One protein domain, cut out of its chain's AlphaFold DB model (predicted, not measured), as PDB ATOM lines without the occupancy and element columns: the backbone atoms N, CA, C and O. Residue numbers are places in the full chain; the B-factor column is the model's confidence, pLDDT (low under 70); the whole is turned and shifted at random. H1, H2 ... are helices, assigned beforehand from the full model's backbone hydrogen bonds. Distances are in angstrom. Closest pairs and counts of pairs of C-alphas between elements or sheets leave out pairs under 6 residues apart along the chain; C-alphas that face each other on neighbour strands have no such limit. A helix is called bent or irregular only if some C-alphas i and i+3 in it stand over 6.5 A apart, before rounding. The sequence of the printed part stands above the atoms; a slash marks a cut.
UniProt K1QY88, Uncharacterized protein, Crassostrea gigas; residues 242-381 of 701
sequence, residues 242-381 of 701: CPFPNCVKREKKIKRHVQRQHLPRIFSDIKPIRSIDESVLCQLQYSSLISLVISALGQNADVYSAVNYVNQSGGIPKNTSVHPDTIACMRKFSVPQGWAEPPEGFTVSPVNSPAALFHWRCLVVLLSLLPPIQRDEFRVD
ATOM      1  N   CYS A 242      48.323  38.754 -29.151       85.94
ATOM      2  CA  CYS A 242      46.957  38.762 -28.655       85.94
ATOM      3  C   CYS A 242      46.213  37.489 -29.091       85.94
ATOM      4  O   CYS A 242      46.219  37.174 -30.277       85.94
ATOM      5  N   PRO A 243      45.559  36.761 -28.166       80.81
ATOM      6  CA  PRO A 243      44.794  35.564 -28.510       80.81
ATOM      7  C   PRO A 243      43.419  35.879 -29.123       80.81
ATOM      8  O   PRO A 243      42.676  34.960 -29.441       80.81
ATOM      9  N   PHE A 244      43.047  37.157 -29.246       82.75
ATOM     10  CA  PHE A 244      41.778  37.556 -29.847       82.75
ATOM     11  C   PHE A 244      41.869  37.507 -31.383       82.75
ATOM     12  O   PHE A 244      42.843  38.042 -31.928       82.75
ATOM     13  N   PRO A 245      40.881  36.929 -32.096       71.06
ATOM     14  CA  PRO A 245      40.910  36.854 -33.554       71.06
ATOM     15  C   PRO A 245      41.089  38.233 -34.193       71.06
ATOM     16  O   PRO A 245      40.488  39.213 -33.751       71.06
ATOM     17  N   ASN A 246      41.911  38.312 -35.241       70.94
ATOM     18  CA  ASN A 246      42.197  39.535 -36.004       70.94
ATOM     19  C   ASN A 246      42.926  40.648 -35.223       70.94
ATOM     20  O   ASN A 246      43.119  41.748 -35.743       70.94
ATOM     21  N   CYS A 247      43.401  40.383 -34.001       80.88
ATOM     22  CA  CYS A 247      44.256  41.315 -33.275       80.88
ATOM     23  C   CYS A 247      45.742  40.983 -33.468       80.88
ATOM     24  O   CYS A 247      46.289  40.077 -32.845       80.88
ATOM     25  N   VAL A 248      46.440  41.786 -34.274       82.38
ATOM     26  CA  VAL A 248      47.875  41.593 -34.573       82.38
ATOM     27  C   VAL A 248      48.826  42.177 -33.514       82.38
ATOM     28  O   VAL A 248      50.043  42.201 -33.698       82.38
ATOM     29  N   LYS A 249      48.302  42.687 -32.389       84.31
ATOM     30  CA  LYS A 249      49.109  43.356 -31.356       84.31
ATOM     31  C   LYS A 249      49.906  42.345 -30.535       84.31
ATOM     32  O   LYS A 249      49.388  41.317 -30.100       84.31
ATOM     33  N   ARG A 250      51.174  42.677 -30.279       85.75
ATOM     34  CA  ARG A 250      52.111  41.859 -29.507       85.75
ATOM     35  C   ARG A 250      52.591  42.657 -28.296       85.75
ATOM     36  O   ARG A 250      53.217  43.700 -28.454       85.75
ATOM     37  N   GLU A 251      52.288  42.194 -27.086       83.75
ATOM     38  CA  GLU A 251      52.555  42.948 -25.854       83.75
ATOM     39  C   GLU A 251      53.165  42.086 -24.743       83.75
ATOM     40  O   GLU A 251      52.848  40.908 -24.585       83.75
ATOM     41  N   LYS A 252      54.005  42.701 -23.897       82.00
ATOM     42  CA  LYS A 252      54.549  42.048 -22.690       82.00
ATOM     43  C   LYS A 252      53.479  41.830 -21.611       82.00
ATOM     44  O   LYS A 252      53.561  40.882 -20.841       82.00
ATOM     45  N   LYS A 253      52.469  42.711 -21.542       84.06
ATOM     46  CA  LYS A 253      51.354  42.655 -20.574       84.06
ATOM     47  C   LYS A 253      50.038  42.316 -21.274       84.06
ATOM     48  O   LYS A 253      49.066  43.059 -21.167       84.06
ATOM     49  N   ILE A 254      49.999  41.173 -21.959       83.50
ATOM     50  CA  ILE A 254      48.879  40.816 -22.842       83.50
ATOM     51  C   ILE A 254      47.509  40.778 -22.148       83.50
ATOM     52  O   ILE A 254      46.521  41.214 -22.726       83.50
ATOM     53  N   LYS A 255      47.442  40.380 -20.870       84.56
ATOM     54  CA  LYS A 255      46.195  40.445 -20.085       84.56
ATOM     55  C   LYS A 255      45.618  41.867 -20.053       84.56
ATOM     56  O   LYS A 255      44.423  42.046 -20.245       84.56
ATOM     57  N   ARG A 256      46.467  42.882 -19.858       82.75
ATOM     58  CA  ARG A 256      46.050  44.292 -19.799       82.75
ATOM     59  C   ARG A 256      45.588  44.801 -21.161       82.75
ATOM     60  O   ARG A 256      44.627  45.560 -21.214       82.75
ATOM     61  N   HIS A 257      46.265  44.387 -22.232       84.94
ATOM     62  CA  HIS A 257      45.827  44.659 -23.598       84.94
ATOM     63  C   HIS A 257      44.408  44.130 -23.811       84.94
ATOM     64  O   HIS A 257      43.501  44.899 -24.109       84.94
ATOM     65  N   VAL A 258      44.197  42.838 -23.550       84.50
ATOM     66  CA  VAL A 258      42.913  42.163 -23.756       84.50
ATOM     67  C   VAL A 258      41.797  42.759 -22.903       84.50
ATOM     68  O   VAL A 258      40.720  43.036 -23.417       84.50
ATOM     69  N   GLN A 259      42.065  43.048 -21.630       83.31
ATOM     70  CA  GLN A 259      41.085  43.680 -20.745       83.31
ATOM     71  C   GLN A 259      40.654  45.078 -21.201       83.31
ATOM     72  O   GLN A 259      39.525  45.471 -20.948       83.31
ATOM     73  N   ARG A 260      41.539  45.838 -21.855       79.62
ATOM     74  CA  ARG A 260      41.232  47.197 -22.328       79.62
ATOM     75  C   ARG A 260      40.638  47.226 -23.726       79.62
ATOM     76  O   ARG A 260      39.858  48.120 -24.031       79.62
ATOM     77  N   GLN A 261      41.095  46.316 -24.576       80.94
ATOM     78  CA  GLN A 261      40.900  46.388 -26.018       80.94
ATOM     79  C   GLN A 261      39.983  45.309 -26.558       80.94
ATOM     80  O   GLN A 261      39.736  45.362 -27.750       80.94
ATOM     81  N   HIS A 262      39.529  44.337 -25.764       84.06
ATOM     82  CA  HIS A 262      38.700  43.230 -26.269       84.06
ATOM     83  C   HIS A 262      37.618  42.783 -25.287       84.06
ATOM     84  O   HIS A 262      36.549  42.374 -25.724       84.06
ATOM     85  N   LEU A 263      37.863  42.864 -23.975       83.56
ATOM     86  CA  LEU A 263      36.875  42.460 -22.977       83.56
ATOM     87  C   LEU A 263      35.908  43.592 -22.603       83.56
ATOM     88  O   LEU A 263      36.335  44.740 -22.451       83.56
ATOM     89  N   PRO A 264      34.630  43.255 -22.356       80.06
ATOM     90  CA  PRO A 264      33.672  44.140 -21.702       80.06
ATOM     91  C   PRO A 264      34.203  44.706 -20.388       80.06
ATOM     92  O   PRO A 264      34.806  43.984 -19.587       80.06
ATOM     93  N   ARG A 265      33.896  45.981 -20.110       75.38
ATOM     94  CA  ARG A 265      34.317  46.641 -18.860       75.38
ATOM     95  C   ARG A 265      33.775  45.952 -17.605       75.38
ATOM     96  O   ARG A 265      34.449  45.921 -16.583       75.38
ATOM     97  N   ILE A 266      32.595  45.338 -17.695       76.19
ATOM     98  CA  ILE A 266      31.999  44.585 -16.582       76.19
ATOM     99  C   ILE A 266      32.864  43.381 -16.148       76.19
ATOM    100  O   ILE A 266      32.821  42.977 -14.986       76.19
ATOM    101  N   PHE A 267      33.714  42.860 -17.045       80.19
ATOM    102  CA  PHE A 267      34.668  41.778 -16.771       80.19
ATOM    103  C   PHE A 267      36.127  42.260 -16.618       80.19
ATOM    104  O   PHE A 267      37.005  41.457 -16.290       80.19
ATOM    105  N   SER A 268      36.430  43.540 -16.884       64.75
ATOM    106  CA  SER A 268      37.813  44.040 -16.940       64.75
ATOM    107  C   SER A 268      38.439  44.256 -15.565       64.75
ATOM    108  O   SER A 268      39.648  44.061 -15.416       64.75
ATOM    109  N   ASP A 269      37.633  44.586 -14.556       57.84
ATOM    110  CA  ASP A 269      38.111  44.983 -13.235       57.84
ATOM    111  C   ASP A 269      37.409  44.196 -12.131       57.84
ATOM    112  O   ASP A 269      36.344  44.556 -11.642       57.84
ATOM    113  N   ILE A 270      38.065  43.133 -11.665       49.25
ATOM    114  CA  ILE A 270      37.720  42.477 -10.397       49.25
ATOM    115  C   ILE A 270      38.302  43.298  -9.235       49.25
ATOM    116  O   ILE A 270      39.074  42.813  -8.408       49.25
ATOM    117  N   LYS A 271      38.023  44.599  -9.218       49.25
ATOM    118  CA  LYS A 271      38.169  45.415  -8.018       49.25
ATOM    119  C   LYS A 271      36.859  46.152  -7.826       49.25
ATOM    120  O   LYS A 271      36.369  46.722  -8.800       49.25
ATOM    121  N   PRO A 272      36.304  46.139  -6.604       43.56
ATOM    122  CA  PRO A 272      35.029  46.769  -6.333       43.56
ATOM    123  C   PRO A 272      35.118  48.226  -6.773       43.56
ATOM    124  O   PRO A 272      35.937  49.006  -6.273       43.56
ATOM    125  N   ILE A 273      34.302  48.574  -7.765       47.47
ATOM    126  CA  ILE A 273      33.976  49.962  -8.050       47.47
ATOM    127  C   ILE A 273      33.438  50.485  -6.719       47.47
ATOM    128  O   ILE A 273      32.464  49.941  -6.209       47.47
ATOM    129  N   ARG A 274      34.112  51.475  -6.119       49.38
ATOM    130  CA  ARG A 274      33.906  51.939  -4.726       49.38
ATOM    131  C   ARG A 274      32.475  52.419  -4.393       49.38
ATOM    132  O   ARG A 274      32.248  52.898  -3.292       49.38
ATOM    133  N   SER A 275      31.535  52.310  -5.328       51.94
ATOM    134  CA  SER A 275      30.150  52.770  -5.251       51.94
ATOM    135  C   SER A 275      29.104  51.685  -5.553       51.94
ATOM    136  O   SER A 275      27.926  52.019  -5.634       51.94
ATOM    137  N   ILE A 276      29.496  50.424  -5.778       57.22
ATOM    138  CA  ILE A 276      28.566  49.325  -6.089       57.22
ATOM    139  C   ILE A 276      28.779  48.195  -5.084       57.22
ATOM    140  O   ILE A 276      29.908  47.761  -4.863       57.22
ATOM    141  N   ASP A 277      27.680  47.734  -4.490       67.94
ATOM    142  CA  ASP A 277      27.660  46.583  -3.591       67.94
ATOM    143  C   ASP A 277      28.250  45.337  -4.283       67.94
ATOM    144  O   ASP A 277      27.930  45.040  -5.437       67.94
ATOM    145  N   GLU A 278      29.131  44.610  -3.588       67.25
ATOM    146  CA  GLU A 278      29.839  43.439  -4.128       67.25
ATOM    147  C   GLU A 278      28.860  42.348  -4.602       67.25
ATOM    148  O   GLU A 278      29.104  41.708  -5.627       67.25
ATOM    149  N   SER A 279      27.712  42.188  -3.936       67.88
ATOM    150  CA  SER A 279      26.660  41.243  -4.331       67.88
ATOM    151  C   SER A 279      25.957  41.658  -5.626       67.88
ATOM    152  O   SER A 279      25.717  40.821  -6.500       67.88
ATOM    153  N   VAL A 280      25.704  42.958  -5.799       66.56
ATOM    154  CA  VAL A 280      25.097  43.526  -7.010       66.56
ATOM    155  C   VAL A 280      26.060  43.409  -8.186       66.56
ATOM    156  O   VAL A 280      25.658  43.003  -9.276       66.56
ATOM    157  N   LEU A 281      27.348  43.688  -7.970       72.44
ATOM    158  CA  LEU A 281      28.374  43.493  -8.992       72.44
ATOM    159  C   LEU A 281      28.459  42.023  -9.423       72.44
ATOM    160  O   LEU A 281      28.517  41.750 -10.622       72.44
ATOM    161  N   CYS A 282      28.389  41.082  -8.473       74.38
ATOM    162  CA  CYS A 282      28.376  39.653  -8.782       74.38
ATOM    163  C   CYS A 282      27.150  39.251  -9.619       74.38
ATOM    164  O   CYS A 282      27.283  38.516 -10.595       74.38
ATOM    165  N   GLN A 283      25.959  39.758  -9.288       72.69
ATOM    166  CA  GLN A 283      24.739  39.489 -10.060       72.69
ATOM    167  C   GLN A 283      24.803  40.056 -11.482       72.69
ATOM    168  O   GLN A 283      24.399  39.380 -12.434       72.69
ATOM    169  N   LEU A 284      25.339  41.267 -11.646       72.31
ATOM    170  CA  LEU A 284      25.525  41.885 -12.958       72.31
ATOM    171  C   LEU A 284      26.521  41.090 -13.803       72.31
ATOM    172  O   LEU A 284      26.216  40.737 -14.937       72.31
ATOM    173  N   GLN A 285      27.669  40.727 -13.232       81.12
ATOM    174  CA  GLN A 285      28.678  39.904 -13.899       81.12
ATOM    175  C   GLN A 285      28.141  38.524 -14.297       81.12
ATOM    176  O   GLN A 285      28.456  38.039 -15.383       81.12
ATOM    177  N   TYR A 286      27.304  37.905 -13.461       82.94
ATOM    178  CA  TYR A 286      26.685  36.617 -13.775       82.94
ATOM    179  C   TYR A 286      25.675  36.741 -14.916       82.94
ATOM    180  O   TYR A 286      25.718  35.968 -15.871       82.94
ATOM    181  N   SER A 287      24.826  37.768 -14.867       75.19
ATOM    182  CA  SER A 287      23.850  38.056 -15.922       75.19
ATOM    183  C   SER A 287      24.538  38.360 -17.256       75.19
ATOM    184  O   SER A 287      24.120  37.863 -18.301       75.19
ATOM    185  N   SER A 288      25.642  39.116 -17.229       81.94
ATOM    186  CA  SER A 288      26.465  39.377 -18.410       81.94
ATOM    187  C   SER A 288      27.138  38.112 -18.942       81.94
ATOM    188  O   SER A 288      27.236  37.960 -20.157       81.94
ATOM    189  N   LEU A 289      27.586  37.197 -18.072       86.81
ATOM    190  CA  LEU A 289      28.160  35.918 -18.501       86.81
ATOM    191  C   LEU A 289      27.099  35.033 -19.163       86.81
ATOM    192  O   LEU A 289      27.371  34.478 -20.220       86.81
ATOM    193  N   ILE A 290      25.891  34.939 -18.599       81.19
ATOM    194  CA  ILE A 290      24.780  34.204 -19.225       81.19
ATOM    195  C   ILE A 290      24.449  34.797 -20.594       81.19
ATOM    196  O   ILE A 290      24.326  34.055 -21.561       81.19
ATOM    197  N   SER A 291      24.352  36.125 -20.690       78.38
ATOM    198  CA  SER A 291      24.104  36.803 -21.965       78.38
ATOM    199  C   SER A 291      25.193  36.479 -22.992       78.38
ATOM    200  O   SER A 291      24.887  36.124 -24.126       78.38
ATOM    201  N   LEU A 292      26.468  36.510 -22.586       87.00
ATOM    202  CA  LEU A 292      27.585  36.125 -23.448       87.00
ATOM    203  C   LEU A 292      27.482  34.664 -23.903       87.00
ATOM    204  O   LEU A 292      27.683  34.382 -25.077       87.00
ATOM    205  N   VAL A 293      27.168  33.743 -22.992       85.44
ATOM    206  CA  VAL A 293      27.040  32.311 -23.294       85.44
ATOM    207  C   VAL A 293      25.885  32.049 -24.255       85.44
ATOM    208  O   VAL A 293      26.075  31.339 -25.238       85.44
ATOM    209  N   ILE A 294      24.725  32.664 -24.025       74.38
ATOM    210  CA  ILE A 294      23.559  32.547 -24.904       74.38
ATOM    211  C   ILE A 294      23.870  33.110 -26.292       74.38
ATOM    212  O   ILE A 294      23.553  32.480 -27.298       74.38
ATOM    213  N   SER A 295      24.532  34.265 -26.358       80.44
ATOM    214  CA  SER A 295      24.925  34.872 -27.631       80.44
ATOM    215  C   SER A 295      25.976  34.041 -28.373       80.44
ATOM    216  O   SER A 295      25.958  33.988 -29.597       80.44
ATOM    217  N   ALA A 296      26.887  33.384 -27.648       84.88
ATOM    218  CA  ALA A 296      27.994  32.634 -28.237       84.88
ATOM    219  C   ALA A 296      27.627  31.192 -28.626       84.88
ATOM    220  O   ALA A 296      28.177  30.672 -29.593       84.88
ATOM    221  N   LEU A 297      26.734  30.538 -27.873       83.19
ATOM    222  CA  LEU A 297      26.432  29.105 -27.994       83.19
ATOM    223  C   LEU A 297      24.937  28.795 -28.216       83.19
ATOM    224  O   LEU A 297      24.592  27.640 -28.451       83.19
ATOM    225  N   GLY A 298      24.053  29.799 -28.177       69.94
ATOM    226  CA  GLY A 298      22.616  29.673 -28.457       69.94
ATOM    227  C   GLY A 298      21.706  29.736 -27.219       69.94
ATOM    228  O   GLY A 298      22.151  29.621 -26.081       69.94
ATOM    229  N   GLN A 299      20.391  29.898 -27.433       66.75
ATOM    230  CA  GLN A 299      19.403  30.174 -26.365       66.75
ATOM    231  C   GLN A 299      19.246  29.078 -25.301       66.75
ATOM    232  O   GLN A 299      18.831  29.378 -24.182       66.75
ATOM    233  N   ASN A 300      19.596  27.834 -25.627       72.69
ATOM    234  CA  ASN A 300      19.538  26.709 -24.690       72.69
ATOM    235  C   ASN A 300      20.869  26.479 -23.955       72.69
ATOM    236  O   ASN A 300      20.948  25.583 -23.117       72.69
ATOM    237  N   ALA A 301      21.914  27.251 -24.273       69.19
ATOM    238  CA  ALA A 301      23.223  27.093 -23.664       69.19
ATOM    239  C   ALA A 301      23.251  27.704 -22.260       69.19
ATOM    240  O   ALA A 301      22.923  28.872 -22.047       69.19
ATOM    241  N   ASP A 302      23.697  26.906 -21.302       84.31
ATOM    242  CA  ASP A 302      23.964  27.330 -19.935       84.31
ATOM    243  C   ASP A 302      25.476  27.464 -19.675       84.31
ATOM    244  O   ASP A 302      26.326  27.193 -20.529       84.31
ATOM    245  N   VAL A 303      25.845  27.888 -18.465       87.62
ATOM    246  CA  VAL A 303      27.262  28.044 -18.103       87.62
ATOM    247  C   VAL A 303      28.046  26.729 -18.194       87.62
ATOM    248  O   VAL A 303      29.238  26.763 -18.481       87.62
ATOM    249  N   TYR A 304      27.409  25.568 -18.025       89.62
ATOM    250  CA  TYR A 304      28.068  24.267 -18.176       89.62
ATOM    251  C   TYR A 304      28.291  23.898 -19.648       89.62
ATOM    252  O   TYR A 304      29.338  23.352 -19.996       89.62
ATOM    253  N   SER A 305      27.380  24.297 -20.531       89.25
ATOM    254  CA  SER A 305      27.551  24.225 -21.984       89.25
ATOM    255  C   SER A 305      28.785  25.021 -22.419       89.25
ATOM    256  O   SER A 305      29.597  24.540 -23.209       89.25
ATOM    257  N   ALA A 306      29.001  26.197 -21.820       91.94
ATOM    258  CA  ALA A 306      30.208  26.991 -22.042       91.94
ATOM    259  C   ALA A 306      31.481  26.347 -21.476       91.94
ATOM    260  O   ALA A 306      32.521  26.398 -22.131       91.94
ATOM    261  N   VAL A 307      31.422  25.705 -20.302       93.31
ATOM    262  CA  VAL A 307      32.540  24.905 -19.760       93.31
ATOM    263  C   VAL A 307      32.945  23.806 -20.747       93.31
ATOM    264  O   VAL A 307      34.125  23.688 -21.087       93.31
ATOM    265  N   ASN A 308      31.970  23.046 -21.250       90.38
ATOM    266  CA  ASN A 308      32.199  21.963 -22.205       90.38
ATOM    267  C   ASN A 308      32.807  22.484 -23.507       90.38
ATOM    268  O   ASN A 308      33.821  21.957 -23.968       90.38
ATOM    269  N   TYR A 309      32.249  23.566 -24.050       92.06
ATOM    270  CA  TYR A 309      32.756  24.174 -25.271       92.06
ATOM    271  C   TYR A 309      34.199  24.664 -25.116       92.06
ATOM    272  O   TYR A 309      35.065  24.339 -25.926       92.06
ATOM    273  N   VAL A 310      34.491  25.426 -24.058       92.12
ATOM    274  CA  VAL A 310      35.837  25.971 -23.827       92.12
ATOM    275  C   VAL A 310      36.863  24.841 -23.695       92.12
ATOM    276  O   VAL A 310      37.950  24.946 -24.265       92.12
ATOM    277  N   ASN A 311      36.502  23.738 -23.036       90.06
ATOM    278  CA  ASN A 311      37.341  22.544 -22.941       90.06
ATOM    279  C   ASN A 311      37.615  21.878 -24.293       90.06
ATOM    280  O   ASN A 311      38.742  21.447 -24.535       90.06
ATOM    281  N   GLN A 312      36.618  21.828 -25.176       86.81
ATOM    282  CA  GLN A 312      36.736  21.238 -26.513       86.81
ATOM    283  C   GLN A 312      37.441  22.161 -27.518       86.81
ATOM    284  O   GLN A 312      38.091  21.677 -28.439       86.81
ATOM    285  N   SER A 313      37.372  23.483 -27.326       83.69
ATOM    286  CA  SER A 313      37.895  24.482 -28.271       83.69
ATOM    287  C   SER A 313      39.407  24.413 -28.511       83.69
ATOM    288  O   SER A 313      39.902  24.957 -29.496       83.69
ATOM    289  N   GLY A 314      40.174  23.835 -27.578       75.50
ATOM    290  CA  GLY A 314      41.641  23.823 -27.628       75.50
ATOM    291  C   GLY A 314      42.302  25.210 -27.547       75.50
ATOM    292  O   GLY A 314      43.527  25.307 -27.601       75.50
ATOM    293  N   GLY A 315      41.526  26.291 -27.381       75.88
ATOM    294  CA  GLY A 315      41.999  27.680 -27.439       75.88
ATOM    295  C   GLY A 315      42.761  28.163 -26.199       75.88
ATOM    296  O   GLY A 315      43.229  29.303 -26.162       75.88
ATOM    297  N   ILE A 316      42.897  27.318 -25.170       85.81
ATOM    298  CA  ILE A 316      43.574  27.650 -23.912       85.81
ATOM    299  C   ILE A 316      44.847  26.803 -23.763       85.81
ATOM    300  O   ILE A 316      44.765  25.575 -23.749       85.81
ATOM    301  N   PRO A 317      46.033  27.422 -23.583       82.00
ATOM    302  CA  PRO A 317      47.268  26.681 -23.339       82.00
ATOM    303  C   PRO A 317      47.190  25.823 -22.068       82.00
ATOM    304  O   PRO A 317      46.808  26.334 -21.011       82.00
ATOM    305  N   LYS A 318      47.646  24.563 -22.148       75.69
ATOM    306  CA  LYS A 318      47.609  23.584 -21.038       75.69
ATOM    307  C   LYS A 318      48.275  24.080 -19.743       75.69
ATOM    308  O   LYS A 318      47.787  23.806 -18.658       75.69
ATOM    309  N   ASN A 319      49.332  24.891 -19.850       76.25
ATOM    310  CA  ASN A 319      50.086  25.413 -18.699       76.25
ATOM    311  C   ASN A 319      49.675  26.846 -18.308       76.25
ATOM    312  O   ASN A 319      50.501  27.648 -17.869       76.25
ATOM    313  N   THR A 320      48.411  27.219 -18.524       81.38
ATOM    314  CA  THR A 320      47.925  28.553 -18.152       81.38
ATOM    315  C   THR A 320      47.832  28.681 -16.633       81.38
ATOM    316  O   THR A 320      46.953  28.091 -16.011       81.38
ATOM    317  N   SER A 321      48.702  29.496 -16.032       78.88
ATOM    318  CA  SER A 321      48.644  29.786 -14.597       78.88
ATOM    319  C   SER A 321      47.501  30.746 -14.246       78.88
ATOM    320  O   SER A 321      47.248  31.731 -14.950       78.88
ATOM    321  N   VAL A 322      46.829  30.472 -13.125       84.50
ATOM    322  CA  VAL A 322      45.809  31.344 -12.528       84.50
ATOM    323  C   VAL A 322      46.415  32.011 -11.294       84.50
ATOM    324  O   VAL A 322      46.972  31.346 -10.426       84.50
ATOM    325  N   HIS A 323      46.348  33.342 -11.223       83.44
ATOM    326  CA  HIS A 323      46.914  34.094 -10.099       83.44
ATOM    327  C   HIS A 323      46.092  33.869  -8.811       83.44
ATOM    328  O   HIS A 323      44.861  33.863  -8.910       83.44
ATOM    329  N   PRO A 324      46.710  33.780  -7.614       80.25
ATOM    330  CA  PRO A 324      46.001  33.562  -6.346       80.25
ATOM    331  C   PRO A 324      44.825  34.519  -6.094       80.25
ATOM    332  O   PRO A 324      43.734  34.076  -5.751       80.25
ATOM    333  N   ASP A 325      44.988  35.815  -6.370       78.88
ATOM    334  CA  ASP A 325      43.885  36.786  -6.245       78.88
ATOM    335  C   ASP A 325      42.687  36.457  -7.149       78.88
ATOM    336  O   ASP A 325      41.538  36.671  -6.778       78.88
ATOM    337  N   THR A 326      42.943  35.921  -8.349       82.06
ATOM    338  CA  THR A 326      41.879  35.510  -9.277       82.06
ATOM    339  C   THR A 326      41.157  34.268  -8.755       82.06
ATOM    340  O   THR A 326      39.933  34.219  -8.831       82.06
ATOM    341  N   ILE A 327      41.888  33.324  -8.149       83.81
ATOM    342  CA  ILE A 327      41.310  32.155  -7.465       83.81
ATOM    343  C   ILE A 327      40.394  32.612  -6.325       83.81
ATOM    344  O   ILE A 327      39.246  32.181  -6.252       83.81
ATOM    345  N   ALA A 328      40.859  33.534  -5.476       81.19
ATOM    346  CA  ALA A 328      40.061  34.066  -4.373       81.19
ATOM    347  C   ALA A 328      38.764  34.737  -4.865       81.19
ATOM    348  O   ALA A 328      37.700  34.527  -4.283       81.19
ATOM    349  N   CYS A 329      38.831  35.489  -5.965       79.88
ATOM    350  CA  CYS A 329      37.653  36.116  -6.562       79.88
ATOM    351  C   CYS A 329      36.663  35.092  -7.137       79.88
ATOM    352  O   CYS A 329      35.466  35.208  -6.900       79.88
ATOM    353  N   MET A 330      37.144  34.064  -7.842       86.44
ATOM    354  CA  MET A 330      36.296  32.996  -8.388       86.44
ATOM    355  C   MET A 330      35.575  32.211  -7.284       86.44
ATOM    356  O   MET A 330      34.393  31.894  -7.428       86.44
ATOM    357  N   ARG A 331      36.244  31.953  -6.148       83.12
ATOM    358  CA  ARG A 331      35.596  31.319  -4.985       83.12
ATOM    359  C   ARG A 331      34.472  32.184  -4.430       83.12
ATOM    360  O   ARG A 331      33.356  31.701  -4.283       83.12
ATOM    361  N   LYS A 332      34.743  33.470  -4.186       77.94
ATOM    362  CA  LYS A 332      33.728  34.421  -3.703       77.94
ATOM    363  C   LYS A 332      32.526  34.509  -4.639       77.94
ATOM    364  O   LYS A 332      31.399  34.567  -4.168       77.94
ATOM    365  N   PHE A 333      32.765  34.466  -5.949       79.50
ATOM    366  CA  PHE A 333      31.709  34.521  -6.954       79.50
ATOM    367  C   PHE A 333      30.804  33.284  -6.959       79.50
ATOM    368  O   PHE A 333      29.633  33.376  -7.311       79.50
ATOM    369  N   SER A 334      31.333  32.124  -6.568       81.44
ATOM    370  CA  SER A 334      30.587  30.863  -6.608       81.44
ATOM    371  C   SER A 334      29.462  30.818  -5.569       81.44
ATOM    372  O   SER A 334      28.402  30.255  -5.833       81.44
ATOM    373  N   VAL A 335      29.670  31.459  -4.412       74.38
ATOM    374  CA  VAL A 335      28.765  31.380  -3.253       74.38
ATOM    375  C   VAL A 335      27.380  31.986  -3.538       74.38
ATOM    376  O   VAL A 335      26.390  31.283  -3.342       74.38
ATOM    377  N   PRO A 336      27.245  33.225  -4.062       73.69
ATOM    378  CA  PRO A 336      25.929  33.797  -4.362       73.69
ATOM    379  C   PRO A 336      25.153  33.068  -5.467       73.69
ATOM    380  O   PRO A 336      23.939  33.227  -5.546       73.69
ATOM    381  N   GLN A 337      25.832  32.298  -6.327       78.75
ATOM    382  CA  GLN A 337      25.204  31.600  -7.457       78.75
ATOM    383  C   GLN A 337      24.711  30.193  -7.103       78.75
ATOM    384  O   GLN A 337      24.168  29.500  -7.962       78.75
ATOM    385  N   GLY A 338      24.901  29.756  -5.852       72.62
ATOM    386  CA  GLY A 338      24.480  28.430  -5.399       72.62
ATOM    387  C   GLY A 338      25.201  27.286  -6.116       72.62
ATOM    388  O   GLY A 338      24.648  26.194  -6.232       72.62
ATOM    389  N   TRP A 339      26.407  27.526  -6.640       79.31
ATOM    390  CA  TRP A 339      27.227  26.466  -7.224       79.31
ATOM    391  C   TRP A 339      27.774  25.558  -6.118       79.31
ATOM    392  O   TRP A 339      28.116  26.042  -5.039       79.31
ATOM    393  N   ALA A 340      27.853  24.249  -6.391       61.75
ATOM    394  CA  ALA A 340      28.471  23.275  -5.486       61.75
ATOM    395  C   ALA A 340      29.890  23.719  -5.087       61.75
ATOM    396  O   ALA A 340      30.517  24.469  -5.842       61.75
ATOM    397  N   GLU A 341      30.384  23.271  -3.922       61.06
ATOM    398  CA  GLU A 341      31.666  23.739  -3.376       61.06
ATOM    399  C   GLU A 341      32.773  23.686  -4.445       61.06
ATOM    400  O   GLU A 341      33.128  22.603  -4.923       61.06
ATOM    401  N   PRO A 342      33.284  24.851  -4.891       69.31
ATOM    402  CA  PRO A 342      34.260  24.892  -5.961       69.31
ATOM    403  C   PRO A 342      35.576  24.266  -5.479       69.31
ATOM    404  O   PRO A 342      35.923  24.395  -4.304       69.31
ATOM    405  N   PRO A 343      36.348  23.635  -6.379       74.75
ATOM    406  CA  PRO A 343      37.587  22.961  -6.010       74.75
ATOM    407  C   PRO A 343      38.586  23.914  -5.333       74.75
ATOM    408  O   PRO A 343      38.624  25.118  -5.613       74.75
ATOM    409  N   GLU A 344      39.467  23.366  -4.486       72.50
ATOM    410  CA  GLU A 344      40.535  24.137  -3.832       72.50
ATOM    411  C   GLU A 344      41.451  24.856  -4.843       72.50
ATOM    412  O   GLU A 344      42.086  25.853  -4.511       72.50
ATOM    413  N   GLY A 345      41.493  24.431  -6.104       79.75
ATOM    414  CA  GLY A 345      42.166  25.151  -7.182       79.75
ATOM    415  C   GLY A 345      41.309  25.220  -8.441       79.75
ATOM    416  O   GLY A 345      40.577  24.284  -8.755       79.75
ATOM    417  N   PHE A 346      41.436  26.309  -9.200       87.81
ATOM    418  CA  PHE A 346      40.810  26.432 -10.519       87.81
ATOM    419  C   PHE A 346      41.810  26.111 -11.624       87.81
ATOM    420  O   PHE A 346      42.919  26.651 -11.648       87.81
ATOM    421  N   THR A 347      41.377  25.299 -12.580       88.00
ATOM    422  CA  THR A 347      42.067  25.076 -13.849       88.00
ATOM    423  C   THR A 347      41.249  25.701 -14.975       88.00
ATOM    424  O   THR A 347      40.025  25.758 -14.919       88.00
ATOM    425  N   VAL A 348      41.933  26.214 -16.000       88.75
ATOM    426  CA  VAL A 348      41.291  26.761 -17.213       88.75
ATOM    427  C   VAL A 348      41.530  25.881 -18.444       88.75
ATOM    428  O   VAL A 348      41.042  26.189 -19.521       88.75
ATOM    429  N   SER A 349      42.287  24.790 -18.293       86.00
ATOM    430  CA  SER A 349      42.475  23.747 -19.304       86.00
ATOM    431  C   SER A 349      42.810  22.416 -18.602       86.00
ATOM    432  O   SER A 349      43.945  22.249 -18.154       86.00
ATOM    433  N   PRO A 350      41.842  21.494 -18.448       88.31
ATOM    434  CA  PRO A 350      40.409  21.715 -18.639       88.31
ATOM    435  C   PRO A 350      39.830  22.635 -17.547       88.31
ATOM    436  O   PRO A 350      40.329  22.694 -16.428       88.31
ATOM    437  N   VAL A 351      38.783  23.377 -17.876       91.50
ATOM    438  CA  VAL A 351      37.897  24.109 -16.976       91.50
ATOM    439  C   VAL A 351      37.217  23.114 -16.039       91.50
ATOM    440  O   VAL A 351      36.481  22.241 -16.495       91.50
ATOM    441  N   ASN A 352      37.475  23.252 -14.738       89.06
ATOM    442  CA  ASN A 352      36.975  22.356 -13.688       89.06
ATOM    443  C   ASN A 352      35.796  22.930 -12.875       89.06
ATOM    444  O   ASN A 352      35.301  22.271 -11.967       89.06
ATOM    445  N   SER A 353      35.353  24.157 -13.168       89.44
ATOM    446  CA  SER A 353      34.219  24.817 -12.505       89.44
ATOM    447  C   SER A 353      33.665  25.957 -13.376       89.44
ATOM    448  O   SER A 353      34.464  26.635 -14.032       89.44
ATOM    449  N   PRO A 354      32.348  26.259 -13.349       90.25
ATOM    450  CA  PRO A 354      31.781  27.426 -14.034       90.25
ATOM    451  C   PRO A 354      32.447  28.753 -13.652       90.25
ATOM    452  O   PRO A 354      32.586  29.641 -14.492       90.25
ATOM    453  N   ALA A 355      32.941  28.888 -12.417       89.19
ATOM    454  CA  ALA A 355      33.626  30.101 -11.974       89.19
ATOM    455  C   ALA A 355      34.921  30.378 -12.755       89.19
ATOM    456  O   ALA A 355      35.299  31.536 -12.948       89.19
ATOM    457  N   ALA A 356      35.580  29.338 -13.276       90.88
ATOM    458  CA  ALA A 356      36.773  29.493 -14.100       90.88
ATOM    459  C   ALA A 356      36.479  30.129 -15.478       90.88
ATOM    460  O   ALA A 356      37.406  30.634 -16.116       90.88
ATOM    461  N   LEU A 357      35.210  30.215 -15.911       91.38
ATOM    462  CA  LEU A 357      34.819  30.957 -17.119       91.38
ATOM    463  C   LEU A 357      35.070  32.466 -17.007       91.38
ATOM    464  O   LEU A 357      35.298  33.113 -18.025       91.38
ATOM    465  N   PHE A 358      35.127  33.027 -15.792       89.25
ATOM    466  CA  PHE A 358      35.498  34.433 -15.576       89.25
ATOM    467  C   PHE A 358      36.980  34.718 -15.828       89.25
ATOM    468  O   PHE A 358      37.417  35.873 -15.819       89.25
ATOM    469  N   HIS A 359      37.789  33.684 -16.064       90.44
ATOM    470  CA  HIS A 359      39.150  33.904 -16.502       90.44
ATOM    471  C   HIS A 359      39.154  34.547 -17.895       90.44
ATOM    472  O   HIS A 359      38.535  34.052 -18.832       90.44
ATOM    473  N   TRP A 360      39.929  35.619 -18.055       88.69
ATOM    474  CA  TRP A 360      39.968  36.425 -19.281       88.69
ATOM    475  C   TRP A 360      40.208  35.613 -20.567       88.69
ATOM    476  O   TRP A 360      39.703  35.984 -21.618       88.69
ATOM    477  N   ARG A 361      40.955  34.500 -20.497       89.69
ATOM    478  CA  ARG A 361      41.166  33.609 -21.653       89.69
ATOM    479  C   ARG A 361      39.907  32.833 -22.044       89.69
ATOM    480  O   ARG A 361      39.649  32.709 -23.232       89.69
ATOM    481  N   CYS A 362      39.119  32.371 -21.075       91.31
ATOM    482  CA  CYS A 362      37.845  31.699 -21.330       91.31
ATOM    483  C   CYS A 362      36.843  32.676 -21.963       91.31
ATOM    484  O   CYS A 362      36.216  32.356 -22.967       91.31
ATOM    485  N   LEU A 363      36.780  33.908 -21.446       91.62
ATOM    486  CA  LEU A 363      35.947  34.971 -22.018       91.62
ATOM    487  C   LEU A 363      36.350  35.320 -23.458       91.62
ATOM    488  O   LEU A 363      35.480  35.548 -24.288       91.62
ATOM    489  N   VAL A 364      37.649  35.333 -23.776       89.62
ATOM    490  CA  VAL A 364      38.127  35.544 -25.155       89.62
ATOM    491  C   VAL A 364      37.674  34.425 -26.086       89.62
ATOM    492  O   VAL A 364      37.243  34.727 -27.194       89.62
ATOM    493  N   VAL A 365      37.735  33.161 -25.650       89.94
ATOM    494  CA  VAL A 365      37.235  32.029 -26.447       89.94
ATOM    495  C   VAL A 365      35.748  32.216 -26.750       89.94
ATOM    496  O   VAL A 365      35.359  32.146 -27.908       89.94
ATOM    497  N   LEU A 366      34.931  32.559 -25.754       90.31
ATOM    498  CA  LEU A 366      33.496  32.783 -25.968       90.31
ATOM    499  C   LEU A 366      33.218  33.998 -26.870       90.31
ATOM    500  O   LEU A 366      32.443  33.902 -27.816       90.31
ATOM    501  N   LEU A 367      33.899  35.125 -26.650       89.56
ATOM    502  CA  LEU A 367      33.757  36.329 -27.484       89.56
ATOM    503  C   LEU A 367      34.232  36.119 -28.926       89.56
ATOM    504  O   LEU A 367      33.745  36.786 -29.839       89.56
ATOM    505  N   SER A 368      35.178  35.204 -29.149       86.38
ATOM    506  CA  SER A 368      35.667  34.884 -30.491       86.38
ATOM    507  C   SER A 368      34.589  34.263 -31.384       86.38
ATOM    508  O   SER A 368      34.679  34.397 -32.603       86.38
ATOM    509  N   LEU A 369      33.540  33.681 -30.796       84.25
ATOM    510  CA  LEU A 369      32.407  33.101 -31.523       84.25
ATOM    511  C   LEU A 369      31.401  34.146 -31.999       84.25
ATOM    512  O   LEU A 369      30.663  33.902 -32.948       84.25
ATOM    513  N   LEU A 370      31.385  35.320 -31.368       79.50
ATOM    514  CA  LEU A 370      30.451  36.378 -31.725       79.50
ATOM    515  C   LEU A 370      30.878  37.094 -33.017       79.50
ATOM    516  O   LEU A 370      32.079  37.275 -33.238       79.50
ATOM    517  N   PRO A 371      29.941  37.584 -33.843       75.19
ATOM    518  CA  PRO A 371      30.226  38.529 -34.921       75.19
ATOM    519  C   PRO A 371      30.824  39.856 -34.402       75.19
ATOM    520  O   PRO A 371      30.555  40.237 -33.261       75.19
ATOM    521  N   PRO A 372      31.584  40.613 -35.225       74.69
ATOM    522  CA  PRO A 372      32.210  41.884 -34.829       74.69
ATOM    523  C   PRO A 372      31.270  42.883 -34.139       74.69
ATOM    524  O   PRO A 372      31.630  43.429 -33.104       74.69
ATOM    525  N   ILE A 373      30.044  43.038 -34.645       67.62
ATOM    526  CA  ILE A 373      29.047  43.974 -34.101       67.62
ATOM    527  C   ILE A 373      28.636  43.591 -32.674       67.62
ATOM    528  O   ILE A 373      28.671  44.423 -31.774       67.62
ATOM    529  N   GLN A 374      28.332  42.313 -32.431       66.88
ATOM    530  CA  GLN A 374      27.977  41.839 -31.089       66.88
ATOM    531  C   GLN A 374      29.165  41.939 -30.126       66.88
ATOM    532  O   GLN A 374      28.993  42.270 -28.955       66.88
ATOM    533  N   ARG A 375      30.399  41.718 -30.604       74.44
ATOM    534  CA  ARG A 375      31.601  41.962 -29.787       74.44
ATOM    535  C   ARG A 375      31.676  43.424 -29.345       74.44
ATOM    536  O   ARG A 375      32.060  43.676 -28.204       74.44
ATOM    537  N   ASP A 376      31.310  44.362 -30.214       66.38
ATOM    538  CA  ASP A 376      31.322  45.793 -29.914       66.38
ATOM    539  C   ASP A 376      30.191  46.209 -28.962       66.38
ATOM    540  O   ASP A 376      30.443  46.973 -28.031       66.38
ATOM    541  N   GLU A 377      28.994  45.628 -29.074       66.00
ATOM    542  CA  GLU A 377      27.904  45.825 -28.101       66.00
ATOM    543  C   GLU A 377      28.324  45.416 -26.685       66.00
ATOM    544  O   GLU A 377      28.243  46.212 -25.744       66.00
ATOM    545  N   PHE A 378      28.902  44.220 -26.541       67.56
ATOM    546  CA  PHE A 378      29.434  43.751 -25.262       67.56
ATOM    547  C   PHE A 378      30.556  44.667 -24.725       67.56
ATOM    548  O   PHE A 378      30.767  44.738 -23.514       67.56
ATOM    549  N   ARG A 379      31.269  45.412 -25.582       63.81
ATOM    550  CA  ARG A 379      32.320  46.365 -25.169       63.81
ATOM    551  C   ARG A 379      31.778  47.725 -24.733       63.81
ATOM    552  O   ARG A 379      32.395  48.354 -23.866       63.81
ATOM    553  N   VAL A 380      30.679  48.191 -25.328       51.69
ATOM    554  CA  VAL A 380      30.115  49.535 -25.107       51.69
ATOM    555  C   VAL A 380      29.206  49.584 -23.871       51.69
ATOM    556  O   VAL A 380      29.209  50.598 -23.168       51.69
ATOM    557  N   ASP A 381      28.547  48.479 -23.508       47.12
ATOM    558  CA  ASP A 381      27.559  48.400 -22.414       47.12
ATOM    559  C   ASP A 381      28.150  48.350 -20.983       47.12
ATOM    560  O   ASP A 381      27.709  47.640 -20.081       47.12
TER     561      ASP A 381
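This is residues 242 to 381 of the 701 residues of an uncharacterized protein of Crassostrea gigas (UniProt K1QY88). This is a rounded cluster of crossed helices, with the short H6 and H7 in the middle and the other helices set round them. The long H3 runs past one side of this middle, the last part of H5 meets the first part of H3 at a corner, H4 covers another side, H1 and H2 form a corner on the side away from H4, and H8 lies towards the end away from H5. The printed part has 140 residues with eight named helices, H1 to H8 in chain order, and no named strand; its class is all helix. It is compact, with a radius of gyration of the C-alphas of 14.3 A, and spans 38 by 36 by 35 A.

H3, residues 278 to 297, is the hub and touches four helices. With residues 292 to 296 alone it touches H7, residues 360 to 368, at 38 degrees, only just a steep tilt, the same way; the closest C-alphas, of Ala 296 and Leu 366, are 6.0 A apart. H4, residues 303 to 312, touches H3 at a steep tilt of 56 degrees, the closest C-alphas being those of Val 293 and Ala 306, 6.3 A apart. H4 also touches H7, about perpendicular at 88 degrees, with the C-alphas of Val 310 and Cys 362 closest at 6.6 A. H5, residues 324 to 337, only just touches H3, with 3 pairs of C-alphas within 8 A, the closest Cys 282 and Phe 333 at 6.4 A; they are about perpendicular at 87 degrees. H6, residues 354 to 358, touches H5, the closest C-alphas being those of Met 330 and Ala 355, 5.3 A apart, and H4, those of Val 303 and Pro 354, 6.1 A apart. H2, residues 265 to 268, touches H3, with the C-alphas of Ile 266 and Gln 285 closest at 6.3 A. H1, residues 254 to 261, touches H2 only at the corner, the closest C-alphas being those of Gln 259 and Ser 268 at 5.0 A, and only just touches H7, with 3 pairs of C-alphas within 8 A, the closest Lys 255 and Trp 360 at 7.5 A. H8, residues 372 to 380, is near H3, and is close to but not clearly touching H7, the closest C-alphas being those of Leu 367 and Arg 375, 6.5 A apart. Every O i to N i+4 pair is within hydrogen-bond range in H1, H3, H4, H7 and H8; H5 has 7 of 10, H6 has 0 of 1 but 2 of 2 O i to N i+3 pairs, and H2 is too short for an i+4 pair.

H3 is 28.0 A long, from C-alpha 278 at (29.839, 43.439, -4.128) to C-alpha 297 at (26.432, 29.105, -27.994). H5 is 20.9 A long and neither bent nor irregular, but only just: C-alphas 333 and 336 are 6.4 A apart. H4 is 14.4 A, H8 12.5 A, H7 12.1 A and H1 10.2 A long. H1 begins with C-alpha 254 at (48.879, 40.816, -22.842), and H8 ends with C-alpha 380 at (30.115, 49.535, -25.107).

The two C-alphas farthest apart, of Val 248 and Gly 338, are 39.6 A apart, and the printed part has no cut. The links H4 to H5 and H5 to H6 are long, with 11 and 16 residues. The mean pLDDT of the printed part is 78.6; 27 residues are under 70, among them residues 268 to 280 and 376 to 381.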